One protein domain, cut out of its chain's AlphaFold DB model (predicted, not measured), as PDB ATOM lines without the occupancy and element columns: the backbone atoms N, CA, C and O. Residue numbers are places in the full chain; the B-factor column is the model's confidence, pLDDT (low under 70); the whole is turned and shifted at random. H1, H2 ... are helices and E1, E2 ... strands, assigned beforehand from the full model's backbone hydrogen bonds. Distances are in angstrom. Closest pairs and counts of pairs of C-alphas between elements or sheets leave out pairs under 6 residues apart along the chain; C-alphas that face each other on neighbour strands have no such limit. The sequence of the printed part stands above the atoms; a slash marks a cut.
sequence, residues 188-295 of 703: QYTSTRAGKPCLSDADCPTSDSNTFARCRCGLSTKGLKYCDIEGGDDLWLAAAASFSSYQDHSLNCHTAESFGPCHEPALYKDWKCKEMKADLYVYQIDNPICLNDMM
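This is residues 188 to 295 of the 703 residues of the protein "Gamma-glutamyl hydrolase-like" of Stylonychia lemnae (UniProt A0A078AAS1). With little regular structure, a helical hairpin, H1 and H2, joins a loop-rich head holding an antiparallel strand hairpin, E1 and E2. Residues 280 to 295 fold back along H2. Mostly helix, the 108 printed residues, 38 in named elements, run E1, E2, H1, H2. The whole is only just loose, close to compact: radius of gyration of the C-alphas 16.1 A, spans 48 by 32 by 19 A.

E1, residues 215 to 217, and E2, residues 225 to 227, form a hairpin, N 216 and O 226 within hydrogen-bond range at 2.9 A. H1, residues 234 to 250, touches H2, residues 265 to 279, opposite ways at a shallow tilt of 28 degrees; the closest C-alphas, Ser 242 and Trp 271, are 4.9 A apart. In both, every O i to N i+4 pair is within hydrogen-bond range.

E1 begins at C-alpha 215 (-1.626, -14.995, -20.150). H1 is 23.7 A long; H2 ends at C-alpha 279 (2.982, -26.781, -13.443).

The printed part has no cut. The H1 to H2 link is long. Thirty residues, among them 284 to 295, have pLDDT under 70.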
ATOM      1  N   GLN A 188       4.747 -14.326  -2.924       82.25
ATOM      2  CA  GLN A 188       3.454 -14.879  -2.501       82.25
ATOM      3  C   GLN A 188       2.248 -14.097  -3.057       82.25
ATOM      4  O   GLN A 188       1.205 -14.013  -2.415       82.25
ATOM      5  N   TYR A 189       2.378 -13.480  -4.230       87.38
ATOM      6  CA  TYR A 189       1.230 -12.853  -4.873       87.38
ATOM      7  C   TYR A 189       0.359 -13.921  -5.519       87.38
ATOM      8  O   TYR A 189       0.869 -14.933  -5.997       87.38
ATOM      9  N   THR A 190      -0.946 -13.677  -5.542       91.25
ATOM     10  CA  THR A 190      -1.922 -14.570  -6.169       91.25
ATOM     11  C   THR A 190      -2.425 -13.974  -7.466       91.25
ATOM     12  O   THR A 190      -2.621 -12.761  -7.579       91.25
ATOM     13  N   SER A 191      -2.661 -14.815  -8.464       92.81
ATOM     14  CA  SER A 191      -3.316 -14.398  -9.694       92.81
ATOM     15  C   SER A 191      -4.812 -14.220  -9.436       92.81
ATOM     16  O   SER A 191      -5.581 -15.177  -9.352       92.81
ATOM     17  N   THR A 192      -5.277 -12.970  -9.356       93.50
ATOM     18  CA  THR A 192      -6.689 -12.660  -9.035       93.50
ATOM     19  C   THR A 192      -7.671 -13.164 -10.095       93.50
ATOM     20  O   THR A 192      -8.878 -13.258  -9.863       93.50
ATOM     21  N   ARG A 193      -7.156 -13.486 -11.285       93.06
ATOM     22  CA  ARG A 193      -7.919 -14.011 -12.415       93.06
ATOM     23  C   ARG A 193      -7.405 -15.364 -12.889       93.06
ATOM     24  O   ARG A 193      -7.688 -15.719 -14.032       93.06
ATOM     25  N   ALA A 194      -6.722 -16.125 -12.032       90.56
ATOM     26  CA  ALA A 194      -6.234 -17.467 -12.335       90.56
ATOM     27  C   ALA A 194      -7.290 -18.294 -13.084       90.56
ATOM     28  O   ALA A 194      -8.438 -18.447 -12.660       90.56
ATOM     29  N   GLY A 195      -6.905 -18.808 -14.245       86.44
ATOM     30  CA  GLY A 195      -7.736 -19.659 -15.077       86.44
ATOM     31  C   GLY A 195      -8.895 -18.960 -15.798       86.44
ATOM     32  O   GLY A 195      -9.746 -19.606 -16.412       86.44
ATOM     33  N   LYS A 196      -8.968 -17.630 -15.759       90.56
ATOM     34  CA  LYS A 196      -9.937 -16.870 -16.554       90.56
ATOM     35  C   LYS A 196      -9.358 -16.530 -17.924       90.56
ATOM     36  O   LYS A 196      -8.152 -16.311 -18.026       90.56
ATOM     37  N   PRO A 197     -10.201 -16.451 -18.970       88.31
ATOM     38  CA  PRO A 197      -9.741 -16.044 -20.284       88.31
ATOM     39  C   PRO A 197      -9.099 -14.654 -20.275       88.31
ATOM     40  O   PRO A 197      -9.609 -13.734 -19.628       88.31
ATOM     41  N   CYS A 198      -8.021 -14.506 -21.036       88.00
ATOM     42  CA  CYS A 198      -7.237 -13.280 -21.159       88.00
ATOM     43  C   CYS A 198      -6.814 -13.052 -22.615       88.00
ATOM     44  O   CYS A 198      -6.834 -13.972 -23.435       88.00
ATOM     45  N   LEU A 199      -6.431 -11.823 -22.956       83.94
ATOM     46  CA  LEU A 199      -5.842 -11.484 -24.254       83.94
ATOM     47  C   LEU A 199      -4.346 -11.171 -24.112       83.94
ATOM     48  O   LEU A 199      -3.557 -11.507 -25.003       83.94
ATOM     49  N   SER A 200      -3.964 -10.585 -22.977       87.25
ATOM     50  CA  SER A 200      -2.602 -10.205 -22.601       87.25
ATOM     51  C   SER A 200      -2.371 -10.370 -21.096       87.25
ATOM     52  O   SER A 200      -3.327 -10.529 -20.340       87.25
ATOM     53  N   ASP A 201      -1.115 -10.291 -20.655       88.06
ATOM     54  CA  ASP A 201      -0.756 -10.352 -19.229       88.06
ATOM     55  C   ASP A 201      -1.458  -9.243 -18.421       88.06
ATOM     56  O   ASP A 201      -1.877  -9.472 -17.295       88.06
ATOM     57  N   ALA A 202      -1.727  -8.079 -19.029       90.00
ATOM     58  CA  ALA A 202      -2.476  -6.990 -18.390       90.00
ATOM     59  C   ALA A 202      -3.899  -7.392 -17.941       90.00
ATOM     60  O   ALA A 202      -4.459  -6.783 -17.031       90.00
ATOM     61  N   ASP A 203      -4.483  -8.434 -18.546       90.25
ATOM     62  CA  ASP A 203      -5.792  -8.971 -18.158       90.25
ATOM     63  C   ASP A 203      -5.719  -9.912 -16.946       90.25
ATOM     64  O   ASP A 203      -6.761 -10.379 -16.475       90.25
ATOM     65  N   CYS A 204      -4.512 -10.192 -16.454       91.81
ATOM     66  CA  CYS A 204      -4.200 -11.143 -15.395       91.81
ATOM     67  C   CYS A 204      -3.539 -10.446 -14.195       91.81
ATOM     68  O   CYS A 204      -2.409 -10.780 -13.840       91.81
ATOM     69  N   PRO A 205      -4.196  -9.455 -13.564       94.50
ATOM     70  CA  PRO A 205      -3.618  -8.758 -12.424       94.50
ATOM     71  C   PRO A 205      -3.393  -9.723 -11.260       94.50
ATOM     72  O   PRO A 205      -4.203 -10.626 -11.010       94.50
ATOM     73  N   THR A 206      -2.304  -9.515 -10.531       92.38
ATOM     74  CA  THR A 206      -2.067 -10.234  -9.280       92.38
ATOM     75  C   THR A 206      -2.587  -9.432  -8.085       92.38
ATOM     76  O   THR A 206      -3.094  -8.319  -8.236       92.38
ATOM     77  N   SER A 207      -2.474  -9.991  -6.882       91.19
ATOM     78  CA  SER A 207      -2.733  -9.279  -5.630       91.19
ATOM     79  C   SER A 207      -1.806  -8.071  -5.404       91.19
ATOM     80  O   SER A 207      -2.128  -7.221  -4.577       91.19
ATOM     81  N   ASP A 208      -0.676  -7.975  -6.115       89.06
ATOM     82  CA  ASP A 208       0.152  -6.766  -6.179       89.06
ATOM     83  C   ASP A 208      -0.214  -5.948  -7.418       89.06
ATOM     84  O   ASP A 208      -0.054  -6.396  -8.556       89.06
ATOM     85  N   SER A 209      -0.656  -4.712  -7.187       83.12
ATOM     86  CA  SER A 209      -1.176  -3.804  -8.212       83.12
ATOM     87  C   SER A 209      -0.185  -3.475  -9.331       83.12
ATOM     88  O   SER A 209      -0.601  -2.988 -10.378       83.12
ATOM     89  N   ASN A 210       1.110  -3.722  -9.121       84.88
ATOM     90  CA  ASN A 210       2.163  -3.437 -10.094       84.88
ATOM     91  C   ASN A 210       2.619  -4.666 -10.894       84.88
ATOM     92  O   ASN A 210       3.555  -4.557 -11.688       84.88
ATOM     93  N   THR A 211       2.011  -5.836 -10.683       84.06
ATOM     94  CA  THR A 211       2.454  -7.076 -11.330       84.06
ATOM     95  C   THR A 211       1.297  -7.879 -11.911       84.06
ATOM     96  O   THR A 211       0.156  -7.827 -11.446       84.06
ATOM     97  N   PHE A 212       1.615  -8.637 -12.956       89.38
ATOM     98  CA  PHE A 212       0.660  -9.393 -13.749       89.38
ATOM     99  C   PHE A 212       1.124 -10.840 -13.887       89.38
ATOM    100  O   PHE A 212       2.295 -11.086 -14.184       89.38
ATOM    101  N   ALA A 213       0.197 -11.776 -13.707       89.00
ATOM    102  CA  ALA A 213       0.402 -13.171 -14.051       89.00
ATOM    103  C   ALA A 213       0.410 -13.343 -15.574       89.00
ATOM    104  O   ALA A 213      -0.127 -12.526 -16.327       89.00
ATOM    105  N   ARG A 214       1.004 -14.433 -16.061       88.56
ATOM    106  CA  ARG A 214       1.097 -14.652 -17.513       88.56
ATOM    107  C   ARG A 214      -0.222 -15.089 -18.130       88.56
ATOM    108  O   ARG A 214      -0.902 -15.968 -17.618       88.56
ATOM    109  N   CYS A 215      -0.519 -14.569 -19.311       86.62
ATOM    110  CA  CYS A 215      -1.626 -14.995 -20.150       86.62
ATOM    111  C   CYS A 215      -1.161 -16.053 -21.167       86.62
ATOM    112  O   CYS A 215      -0.539 -15.734 -22.186       86.62
ATOM    113  N   ARG A 216      -1.468 -17.335 -20.919       82.56
ATOM    114  CA  ARG A 216      -0.965 -18.476 -21.718       82.56
ATOM    115  C   ARG A 216      -2.072 -19.179 -22.501       82.56
ATOM    116  O   ARG A 216      -3.207 -19.234 -22.046       82.56
ATOM    117  N   CYS A 217      -1.763 -19.742 -23.673       78.00
ATOM    118  CA  CYS A 217      -2.733 -20.553 -24.427       78.00
ATOM    119  C   CYS A 217      -3.038 -21.862 -23.677       78.00
ATOM    120  O   CYS A 217      -2.117 -22.608 -23.347       78.00
ATOM    121  N   GLY A 218      -4.321 -22.157 -23.459       68.50
ATOM    122  CA  GLY A 218      -4.764 -23.474 -22.996       68.50
ATOM    123  C   GLY A 218      -4.840 -24.477 -24.153       68.50
ATOM    124  O   GLY A 218      -4.982 -24.087 -25.313       68.50
ATOM    125  N   LEU A 219      -4.793 -25.780 -23.852       64.56
ATOM    126  CA  LEU A 219      -4.907 -26.863 -24.850       64.56
ATOM    127  C   LEU A 219      -6.349 -27.111 -25.331       64.56
ATOM    128  O   LEU A 219      -6.618 -28.082 -26.039       64.56
ATOM    129  N   SER A 220      -7.301 -26.259 -24.945       57.12
ATOM    130  CA  SER A 220      -8.706 -26.450 -25.282       57.12
ATOM    131  C   SER A 220      -8.958 -26.256 -26.779       57.12
ATOM    132  O   SER A 220      -8.376 -25.392 -27.440       57.12
ATOM    133  N   THR A 221      -9.904 -27.020 -27.330       46.88
ATOM    134  CA  THR A 221     -10.342 -26.922 -28.740       46.88
ATOM    135  C   THR A 221     -10.879 -25.537 -29.117       46.88
ATOM    136  O   THR A 221     -11.055 -25.226 -30.298       46.88
ATOM    137  N   LYS A 222     -11.126 -24.690 -28.112       56.44
ATOM    138  CA  LYS A 222     -11.607 -23.315 -28.241       56.44
ATOM    139  C   LYS A 222     -10.481 -22.314 -28.526       56.44
ATOM    140  O   LYS A 222     -10.789 -21.191 -28.910       56.44
ATOM    141  N   GLY A 223      -9.207 -22.707 -28.390       61.78
ATOM    142  CA  GLY A 223      -8.054 -21.863 -28.719       61.78
ATOM    143  C   GLY A 223      -8.002 -20.573 -27.896       61.78
ATOM    144  O   GLY A 223      -7.709 -19.509 -28.441       61.78
ATOM    145  N   LEU A 224      -8.336 -20.659 -26.608       74.94
ATOM    146  CA  LEU A 224      -8.366 -19.521 -25.691       74.94
ATOM    147  C   LEU A 224      -7.067 -19.437 -24.878       74.94
ATOM    148  O   LEU A 224      -6.434 -20.456 -24.593       74.94
ATOM    149  N   LYS A 225      -6.689 -18.214 -24.491       82.62
ATOM    150  CA  LYS A 225      -5.657 -17.986 -23.476       82.62
ATOM    151  C   LYS A 225      -6.293 -17.794 -22.112       82.62
ATOM    152  O   LYS A 225      -7.380 -17.228 -22.041       82.62
ATOM    153  N   TYR A 226      -5.599 -18.215 -21.062       87.75
ATOM    154  CA  TYR A 226      -6.022 -18.090 -19.676       87.75
ATOM    155  C   TYR A 226      -4.895 -17.517 -18.818       87.75
ATOM    156  O   TYR A 226      -3.715 -17.728 -19.110       87.75
ATOM    157  N   CYS A 227      -5.271 -16.787 -17.772       91.19
ATOM    158  CA  CYS A 227      -4.326 -16.310 -16.774       91.19
ATOM    159  C   CYS A 227      -3.747 -17.481 -15.986       91.19
ATOM    160  O   CYS A 227      -4.486 -18.351 -15.525       91.19
ATOM    161  N   ASP A 228      -2.434 -17.483 -15.832       89.25
ATOM    162  CA  ASP A 228      -1.695 -18.467 -15.058       89.25
ATOM    163  C   ASP A 228      -1.776 -18.183 -13.553       89.25
ATOM    164  O   ASP A 228      -2.362 -17.178 -13.137       89.25
ATOM    165  N   ILE A 229      -1.212 -19.086 -12.759       91.25
ATOM    166  CA  ILE A 229      -1.031 -18.947 -11.308       91.25
ATOM    167  C   ILE A 229       0.383 -18.452 -10.970       91.25
ATOM    168  O   ILE A 229       1.325 -18.644 -11.736       91.25
ATOM    169  N   GLU A 230       0.521 -17.838  -9.803       90.12
ATOM    170  CA  GLU A 230       1.736 -17.257  -9.231       90.12
ATOM    171  C   GLU A 230       2.079 -17.944  -7.895       90.12
ATOM    172  O   GLU A 230       1.288 -18.716  -7.351       90.12
ATOM    173  N   GLY A 231       3.266 -17.682  -7.341       84.44
ATOM    174  CA  GLY A 231       3.788 -18.416  -6.175       84.44
ATOM    175  C   GLY A 231       2.978 -18.302  -4.877       84.44
ATOM    176  O   GLY A 231       3.251 -19.040  -3.934       84.44
ATOM    177  N   GLY A 232       2.010 -17.384  -4.793       87.69
ATOM    178  CA  GLY A 232       1.073 -17.301  -3.672       87.69
ATOM    179  C   GLY A 232      -0.212 -18.104  -3.854       87.69
ATOM    180  O   GLY A 232      -0.988 -18.194  -2.909       87.69
ATOM    181  N   ASP A 233      -0.491 -18.628  -5.048       92.31
ATOM    182  CA  ASP A 233      -1.740 -19.340  -5.317       92.31
ATOM    183  C   ASP A 233      -1.767 -20.715  -4.630       92.31
ATOM    184  O   ASP A 233      -0.753 -21.413  -4.543       92.31
ATOM    185  N   ASP A 234      -2.960 -21.139  -4.195       89.56
ATOM    186  CA  ASP A 234      -3.181 -22.348  -3.382       89.56
ATOM    187  C   ASP A 234      -2.540 -23.616  -3.962       89.56
ATOM    188  O   ASP A 234      -2.151 -24.512  -3.217       89.56
ATOM    189  N   LEU A 235      -2.420 -23.717  -5.288       87.88
ATOM    190  CA  LEU A 235      -1.799 -24.866  -5.946       87.88
ATOM    191  C   LEU A 235      -0.287 -24.936  -5.702       87.88
ATOM    192  O   LEU A 235       0.216 -26.019  -5.404       87.88
ATOM    193  N   TRP A 236       0.418 -23.803  -5.776       89.69
ATOM    194  CA  TRP A 236       1.846 -23.730  -5.461       89.69
ATOM    195  C   TRP A 236       2.089 -23.880  -3.961       89.69
ATOM    196  O   TRP A 236       2.968 -24.639  -3.561       89.69
ATOM    197  N   LEU A 237       1.238 -23.281  -3.121       89.38
ATOM    198  CA  LEU A 237       1.306 -23.462  -1.667       89.38
ATOM    199  C   LEU A 237       1.028 -24.915  -1.245       89.38
ATOM    200  O   LEU A 237       1.706 -25.451  -0.370       89.38
ATOM    201  N   ALA A 238       0.073 -25.591  -1.886       88.88
ATOM    202  CA  ALA A 238      -0.201 -27.005  -1.641       88.88
ATOM    203  C   ALA A 238       0.948 -27.904  -2.120       88.88
ATOM    204  O   ALA A 238       1.268 -28.893  -1.450       88.88
ATOM    205  N   ALA A 239       1.578 -27.577  -3.253       88.25
ATOM    206  CA  ALA A 239       2.781 -28.259  -3.722       88.25
ATOM    207  C   ALA A 239       3.935 -28.084  -2.720       88.25
ATOM    208  O   ALA A 239       4.505 -29.085  -2.294       88.25
ATOM    209  N   ALA A 240       4.181 -26.859  -2.245       88.31
ATOM    210  CA  ALA A 240       5.182 -26.550  -1.223       88.31
ATOM    211  C   ALA A 240       4.943 -27.325   0.084       88.31
ATOM    212  O   ALA A 240       5.846 -27.973   0.606       88.31
ATOM    213  N   ALA A 241       3.707 -27.318   0.592       89.44
ATOM    214  CA  ALA A 241       3.353 -27.991   1.843       89.44
ATOM    215  C   ALA A 241       3.461 -29.522   1.741       89.44
ATOM    216  O   ALA A 241       3.949 -30.180   2.660       89.44
ATOM    217  N   SER A 242       3.021 -30.107   0.621       88.50
ATOM    218  CA  SER A 242       3.163 -31.553   0.391       88.50
ATOM    219  C   SER A 242       4.613 -31.972   0.168       88.50
ATOM    220  O   SER A 242       4.998 -33.043   0.630       88.50
ATOM    221  N   PHE A 243       5.425 -31.121  -0.463       89.88
ATOM    222  CA  PHE A 243       6.862 -31.332  -0.592       89.88
ATOM    223  C   PHE A 243       7.572 -31.283   0.761       89.88
ATOM    224  O   PHE A 243       8.316 -32.205   1.070       89.88
ATOM    225  N   SER A 244       7.303 -30.264   1.584       87.25
ATOM    226  CA  SER A 244       7.866 -30.140   2.935       87.25
ATOM    227  C   SER A 244       7.515 -31.352   3.799       87.25
ATOM    228  O   SER A 244       8.404 -31.985   4.356       87.25
ATOM    229  N   SER A 245       6.240 -31.756   3.814       85.31
ATOM    230  CA  SER A 245       5.806 -32.965   4.524       85.31
ATOM    231  C   SER A 245       6.541 -34.213   4.026       85.31
ATOM    232  O   SER A 245       7.029 -35.017   4.818       85.31
ATOM    233  N   TYR A 246       6.683 -34.365   2.711       85.75
ATOM    234  CA  TYR A 246       7.437 -35.469   2.132       85.75
ATOM    235  C   TYR A 246       8.934 -35.425   2.489       85.75
ATOM    236  O   TYR A 246       9.528 -36.469   2.762       85.75
ATOM    237  N   GLN A 247       9.547 -34.242   2.518       82.38
ATOM    238  CA  GLN A 247      10.949 -34.049   2.880       82.38
ATOM    239  C   GLN A 247      11.204 -34.452   4.338       82.38
ATOM    240  O   GLN A 247      12.114 -35.240   4.587       82.38
ATOM    241  N   ASP A 248      10.352 -34.021   5.270       82.00
ATOM    242  CA  ASP A 248      10.467 -34.358   6.696       82.00
ATOM    243  C   ASP A 248      10.405 -35.876   6.937       82.00
ATOM    244  O   ASP A 248      11.180 -36.430   7.718       82.00
ATOM    245  N   HIS A 249       9.520 -36.575   6.219       75.88
ATOM    246  CA  HIS A 249       9.346 -38.027   6.350       75.88
ATOM    247  C   HIS A 249      10.411 -38.833   5.592       75.88
ATOM    248  O   HIS A 249      10.615 -40.010   5.880       75.88
ATOM    249  N   SER A 250      11.122 -38.211   4.646       74.06
ATOM    250  CA  SER A 250      12.160 -38.856   3.833       74.06
ATOM    251  C   SER A 250      13.580 -38.368   4.142       74.06
ATOM    252  O   SER A 250      14.515 -38.726   3.427       74.06
ATOM    253  N   LEU A 251      13.783 -37.607   5.224       68.69
ATOM    254  CA  LEU A 251      15.091 -37.048   5.580       68.69
ATOM    255  C   LEU A 251      16.146 -38.135   5.847       68.69
ATOM    256  O   LEU A 251      17.285 -38.024   5.407       68.69
ATOM    257  N   ASN A 252      15.742 -39.233   6.493       64.56
ATOM    258  CA  ASN A 252      16.604 -40.385   6.797       64.56
ATOM    259  C   ASN A 252      16.659 -41.425   5.666       64.56
ATOM    260  O   ASN A 252      17.141 -42.544   5.854       64.56
ATOM    261  N   CYS A 253      16.140 -41.067   4.495       67.69
ATOM    262  CA  CYS A 253      16.020 -41.968   3.374       67.69
ATOM    263  C   CYS A 253      17.363 -42.303   2.725       67.69
ATOM    264  O   CYS A 253      18.102 -41.421   2.282       67.69
ATOM    265  N   HIS A 254      17.594 -43.593   2.497       62.88
ATOM    266  CA  HIS A 254      18.685 -44.093   1.672       62.88
ATOM    267  C   HIS A 254      18.375 -44.004   0.167       62.88
ATOM    268  O   HIS A 254      18.333 -45.002  -0.545       62.88
ATOM    269  N   THR A 255      18.099 -42.803  -0.340       57.81
ATOM    270  CA  THR A 255      18.085 -42.556  -1.788       57.81
ATOM    271  C   THR A 255      18.640 -41.166  -2.057       57.81
ATOM    272  O   THR A 255      18.054 -40.157  -1.667       57.81
ATOM    273  N   ALA A 256      19.773 -41.099  -2.743       53.62
ATOM    274  CA  ALA A 256      20.332 -39.834  -3.210       53.62
ATOM    275  C   ALA A 256      19.743 -39.388  -4.565       53.62
ATOM    276  O   ALA A 256      20.041 -38.298  -5.028       53.62
ATOM    277  N   GLU A 257      18.889 -40.203  -5.197       50.59
ATOM    278  CA  GLU A 257      18.338 -39.916  -6.526       50.59
ATOM    279  C   GLU A 257      16.993 -39.171  -6.461       50.59
ATOM    280  O   GLU A 257      15.992 -39.684  -5.948       50.59
ATOM    281  N   SER A 258      16.998 -37.949  -7.008       56.56
ATOM    282  CA  SER A 258      15.864 -37.143  -7.495       56.56
ATOM    283  C   SER A 258      14.508 -37.403  -6.830       56.56
ATOM    284  O   SER A 258      13.550 -37.840  -7.472       56.56
ATOM    285  N   PHE A 259      14.426 -37.102  -5.531       68.56
ATOM    286  CA  PHE A 259      13.199 -37.052  -4.729       68.56
ATOM    287  C   PHE A 259      12.255 -38.267  -4.827       68.56
ATOM    288  O   PHE A 259      11.093 -38.153  -4.449       68.56
ATOM    289  N   GLY A 260      12.713 -39.435  -5.287       70.75
ATOM    290  CA  GLY A 260      11.869 -40.619  -5.507       70.75
ATOM    291  C   GLY A 260      11.293 -41.222  -4.216       70.75
ATOM    292  O   GLY A 260      11.888 -41.011  -3.166       70.75
ATOM    293  N   PRO A 261      10.205 -42.022  -4.296       64.62
ATOM    294  CA  PRO A 261       9.158 -42.231  -3.275       64.62
ATOM    295  C   PRO A 261       9.542 -42.783  -1.893       64.62
ATOM    296  O   PRO A 261       8.641 -43.049  -1.112       64.62
ATOM    297  N   CYS A 262      10.819 -43.021  -1.613       65.94
ATOM    298  CA  CYS A 262      11.399 -43.513  -0.362       65.94
ATOM    299  C   CYS A 262      10.457 -44.038   0.740       65.94
ATOM    300  O   CYS A 262      10.201 -43.348   1.721       65.94
ATOM    301  N   HIS A 263       9.941 -45.261   0.580       67.19
ATOM    302  CA  HIS A 263       9.000 -45.915   1.511       67.19
ATOM    303  C   HIS A 263       7.723 -45.120   1.873       67.19
ATOM    304  O   HIS A 263       6.854 -45.631   2.568       67.19
ATOM    305  N   GLU A 264       7.544 -43.943   1.277       72.31
ATOM    306  CA  GLU A 264       6.424 -43.019   1.390       72.31
ATOM    307  C   GLU A 264       5.761 -42.809   0.013       72.31
ATOM    308  O   GLU A 264       5.578 -41.679  -0.461       72.31
ATOM    309  N   PRO A 265       5.370 -43.892  -0.695       73.88
ATOM    310  CA  PRO A 265       4.825 -43.793  -2.045       73.88
ATOM    311  C   PRO A 265       3.506 -43.020  -2.081       73.88
ATOM    312  O   PRO A 265       3.139 -42.508  -3.136       73.88
ATOM    313  N   ALA A 266       2.782 -42.950  -0.961       77.12
ATOM    314  CA  ALA A 266       1.567 -42.160  -0.837       77.12
ATOM    315  C   ALA A 266       1.880 -40.657  -0.790       77.12
ATOM    316  O   ALA A 266       1.330 -39.917  -1.606       77.12
ATOM    317  N   LEU A 267       2.801 -40.225   0.083       77.88
ATOM    318  CA  LEU A 267       3.220 -38.822   0.181       77.88
ATOM    319  C   LEU A 267       3.888 -38.349  -1.112       77.88
ATOM    320  O   LEU A 267       3.554 -37.281  -1.616       77.88
ATOM    321  N   TYR A 268       4.747 -39.174  -1.714       81.56
ATOM    322  CA  TYR A 268       5.370 -38.860  -2.998       81.56
ATOM    323  C   TYR A 268       4.345 -38.679  -4.122       81.56
ATOM    324  O   TYR A 268       4.424 -37.723  -4.891       81.56
ATOM    325  N   LYS A 269       3.362 -39.583  -4.231       79.75
ATOM    326  CA  LYS A 269       2.300 -39.480  -5.247       79.75
ATOM    327  C   LYS A 269       1.410 -38.261  -5.021       79.75
ATOM    328  O   LYS A 269       1.026 -37.614  -5.994       79.75
ATOM    329  N   ASP A 270       1.079 -37.961  -3.767       82.31
ATOM    330  CA  ASP A 270       0.298 -36.779  -3.404       82.31
ATOM    331  C   ASP A 270       1.045 -35.489  -3.775       82.31
ATOM    332  O   ASP A 270       0.508 -34.658  -4.513       82.31
ATOM    333  N   TRP A 271       2.313 -35.377  -3.369       86.94
ATOM    334  CA  TRP A 271       3.189 -34.268  -3.737       86.94
ATOM    335  C   TRP A 271       3.317 -34.114  -5.255       86.94
ATOM    336  O   TRP A 271       3.044 -33.039  -5.790       86.94
ATOM    337  N   LYS A 272       3.649 -35.188  -5.986       83.94
ATOM    338  CA  LYS A 272       3.785 -35.129  -7.449       83.94
ATOM    339  C   LYS A 272       2.490 -34.755  -8.155       83.94
ATOM    340  O   LYS A 272       2.538 -34.004  -9.127       83.94
ATOM    341  N   CYS A 273       1.330 -35.208  -7.675       80.88
ATOM    342  CA  CYS A 273       0.066 -34.756  -8.254       80.88
ATOM    343  C   CYS A 273      -0.156 -33.250  -8.027       80.88
ATOM    344  O   CYS A 273      -0.621 -32.568  -8.940       80.88
ATOM    345  N   LYS A 274       0.182 -32.712  -6.848       84.19
ATOM    346  CA  LYS A 274       0.058 -31.274  -6.550       84.19
ATOM    347  C   LYS A 274       1.039 -30.425  -7.365       84.19
ATOM    348  O   LYS A 274       0.607 -29.447  -7.965       84.19
ATOM    349  N   GLU A 275       2.298 -30.854  -7.476       84.62
ATOM    350  CA  GLU A 275       3.323 -30.223  -8.325       84.62
ATOM    351  C   GLU A 275       2.853 -30.156  -9.788       84.62
ATOM    352  O   GLU A 275       2.794 -29.082 -10.380       84.62
ATOM    353  N   MET A 276       2.395 -31.278 -10.354       80.31
ATOM    354  CA  MET A 276       1.925 -31.316 -11.744       80.31
ATOM    355  C   MET A 276       0.678 -30.458 -11.991       80.31
ATOM    356  O   MET A 276       0.532 -29.893 -13.076       80.31
ATOM    357  N   LYS A 277      -0.233 -30.362 -11.015       80.31
ATOM    358  CA  LYS A 277      -1.411 -29.486 -11.109       80.31
ATOM    359  C   LYS A 277      -1.026 -28.009 -11.158       80.31
ATOM    360  O   LYS A 277      -1.701 -27.251 -11.850       80.31
ATOM    361  N   ALA A 278       0.023 -27.620 -10.438       84.19
ATOM    362  CA  ALA A 278       0.539 -26.261 -10.470       84.19
ATOM    363  C   ALA A 278       1.290 -25.985 -11.791       84.19
ATOM    364  O   ALA A 278       0.956 -25.035 -12.497       84.19
ATOM    365  N   ASP A 279       2.196 -26.883 -12.198       81.50
ATOM    366  CA  ASP A 279       2.982 -26.781 -13.443       81.50
ATOM    367  C   ASP A 279       2.112 -26.684 -14.707       81.50
ATOM    368  O   ASP A 279       2.413 -25.944 -15.650       81.50
ATOM    369  N   LEU A 280       1.036 -27.475 -14.758       79.12
ATOM    370  CA  LEU A 280       0.195 -27.634 -15.947       79.12
ATOM    371  C   LEU A 280      -1.145 -26.901 -15.842       79.12
ATOM    372  O   LEU A 280      -2.043 -27.171 -16.645       79.12
ATOM    373  N   TYR A 281      -1.274 -25.963 -14.901       82.25
ATOM    374  CA  TYR A 281      -2.537 -25.321 -14.542       82.25
ATOM    375  C   TYR A 281      -3.332 -24.800 -15.752       82.25
ATOM    376  O   TYR A 281      -4.457 -25.236 -15.998       82.25
ATOM    377  N   VAL A 282      -2.735 -23.928 -16.576       78.62
ATOM    378  CA  VAL A 282      -3.408 -23.377 -17.772       78.62
ATOM    379  C   VAL A 282      -3.622 -24.432 -18.860       78.62
ATOM    380  O   VAL A 282      -4.626 -24.409 -19.577       78.62
ATOM    381  N   TYR A 283      -2.693 -25.377 -18.998       76.00
ATOM    382  CA  TYR A 283      -2.760 -26.404 -20.036       76.00
ATOM    383  C   TYR A 283      -3.883 -27.415 -19.788       76.00
ATOM    384  O   TYR A 283      -4.452 -27.929 -20.750       76.00
ATOM    385  N   GLN A 284      -4.224 -27.674 -18.523       69.44
ATOM    386  CA  GLN A 284      -5.211 -28.675 -18.112       69.44
ATOM    387  C   GLN A 284      -6.488 -28.074 -17.516       69.44
ATOM    388  O   GLN A 284      -7.281 -28.791 -16.915       69.44
ATOM    389  N   ILE A 285      -6.733 -26.781 -17.726       68.44
ATOM    390  CA  ILE A 285      -7.827 -26.052 -17.078       68.44
ATOM    391  C   ILE A 285      -9.236 -26.644 -17.292       68.44
ATOM    392  O   ILE A 285     -10.107 -26.496 -16.437       68.44
ATOM    393  N   ASP A 286      -9.453 -27.355 -18.402       59.81
ATOM    394  CA  ASP A 286     -10.723 -28.014 -18.740       59.81
ATOM    395  C   ASP A 286     -10.770 -29.507 -18.323       59.81
ATOM    396  O   ASP A 286     -11.714 -30.216 -18.676       59.81
ATOM    397  N   ASN A 287      -9.766 -30.015 -17.593       57.47
ATOM    398  CA  ASN A 287      -9.679 -31.413 -17.163       57.47
ATOM    399  C   ASN A 287      -9.385 -31.530 -15.650       57.47
ATOM    400  O   ASN A 287      -8.247 -31.345 -15.223       57.47
ATOM    401  N   PRO A 288     -10.384 -31.876 -14.817       51.44
ATOM    402  CA  PRO A 288     -10.250 -31.859 -13.358       51.44
ATOM    403  C   PRO A 288      -9.602 -33.121 -12.755       51.44
ATOM    404  O   PRO A 288      -9.529 -33.251 -11.532       51.44
ATOM    405  N   ILE A 289      -9.166 -34.088 -13.566       52.81
ATOM    406  CA  ILE A 289      -8.729 -35.397 -13.066       52.81
ATOM    407  C   ILE A 289      -7.246 -35.346 -12.671       52.81
ATOM    408  O   ILE A 289      -6.375 -35.141 -13.512       52.81
ATOM    409  N   CYS A 290      -6.946 -35.593 -11.386       56.06
ATOM    410  CA  CYS A 290      -5.585 -35.950 -10.968       56.06
ATOM    411  C   CYS A 290      -5.187 -37.214 -11.736       56.06
ATOM    412  O   CYS A 290      -5.882 -38.226 -11.667       56.06
ATOM    413  N   LEU A 291      -4.095 -37.096 -12.485       52.19
ATOM    414  CA  LEU A 291      -3.478 -38.000 -13.456       52.19
ATOM    415  C   LEU A 291      -3.190 -39.444 -12.962       52.19
ATOM    416  O   LEU A 291      -2.108 -39.975 -13.196       52.19
ATOM    417  N   ASN A 292      -4.130 -40.147 -12.331       40.16
ATOM    418  CA  ASN A 292      -3.938 -41.540 -11.909       40.16
ATOM    419  C   ASN A 292      -3.600 -42.474 -13.089       40.16
ATOM    420  O   ASN A 292      -2.913 -43.473 -12.892       40.16
ATOM    421  N   ASP A 293      -4.005 -42.130 -14.316       43.41
ATOM    422  CA  ASP A 293      -3.644 -42.890 -15.519       43.41
ATOM    423  C   ASP A 293      -2.343 -42.442 -16.191       43.41
ATOM    424  O   ASP A 293      -1.743 -43.239 -16.901       43.41
ATOM    425  N   MET A 294      -1.844 -41.229 -15.940       43.28
ATOM    426  CA  MET A 294      -0.536 -40.803 -16.464       43.28
ATOM    427  C   MET A 294       0.603 -41.082 -15.480       43.28
ATOM    428  O   MET A 294       1.723 -41.340 -15.909       43.28
ATOM    429  N   MET A 295       0.323 -41.138 -14.173       39.12
ATOM    430  CA  MET A 295       1.289 -41.602 -13.170       39.12
ATOM    431  C   MET A 295       1.573 -43.110 -13.260       39.12
ATOM    432  O   MET A 295       2.572 -43.565 -12.712       39.12
TER     433      MET A 295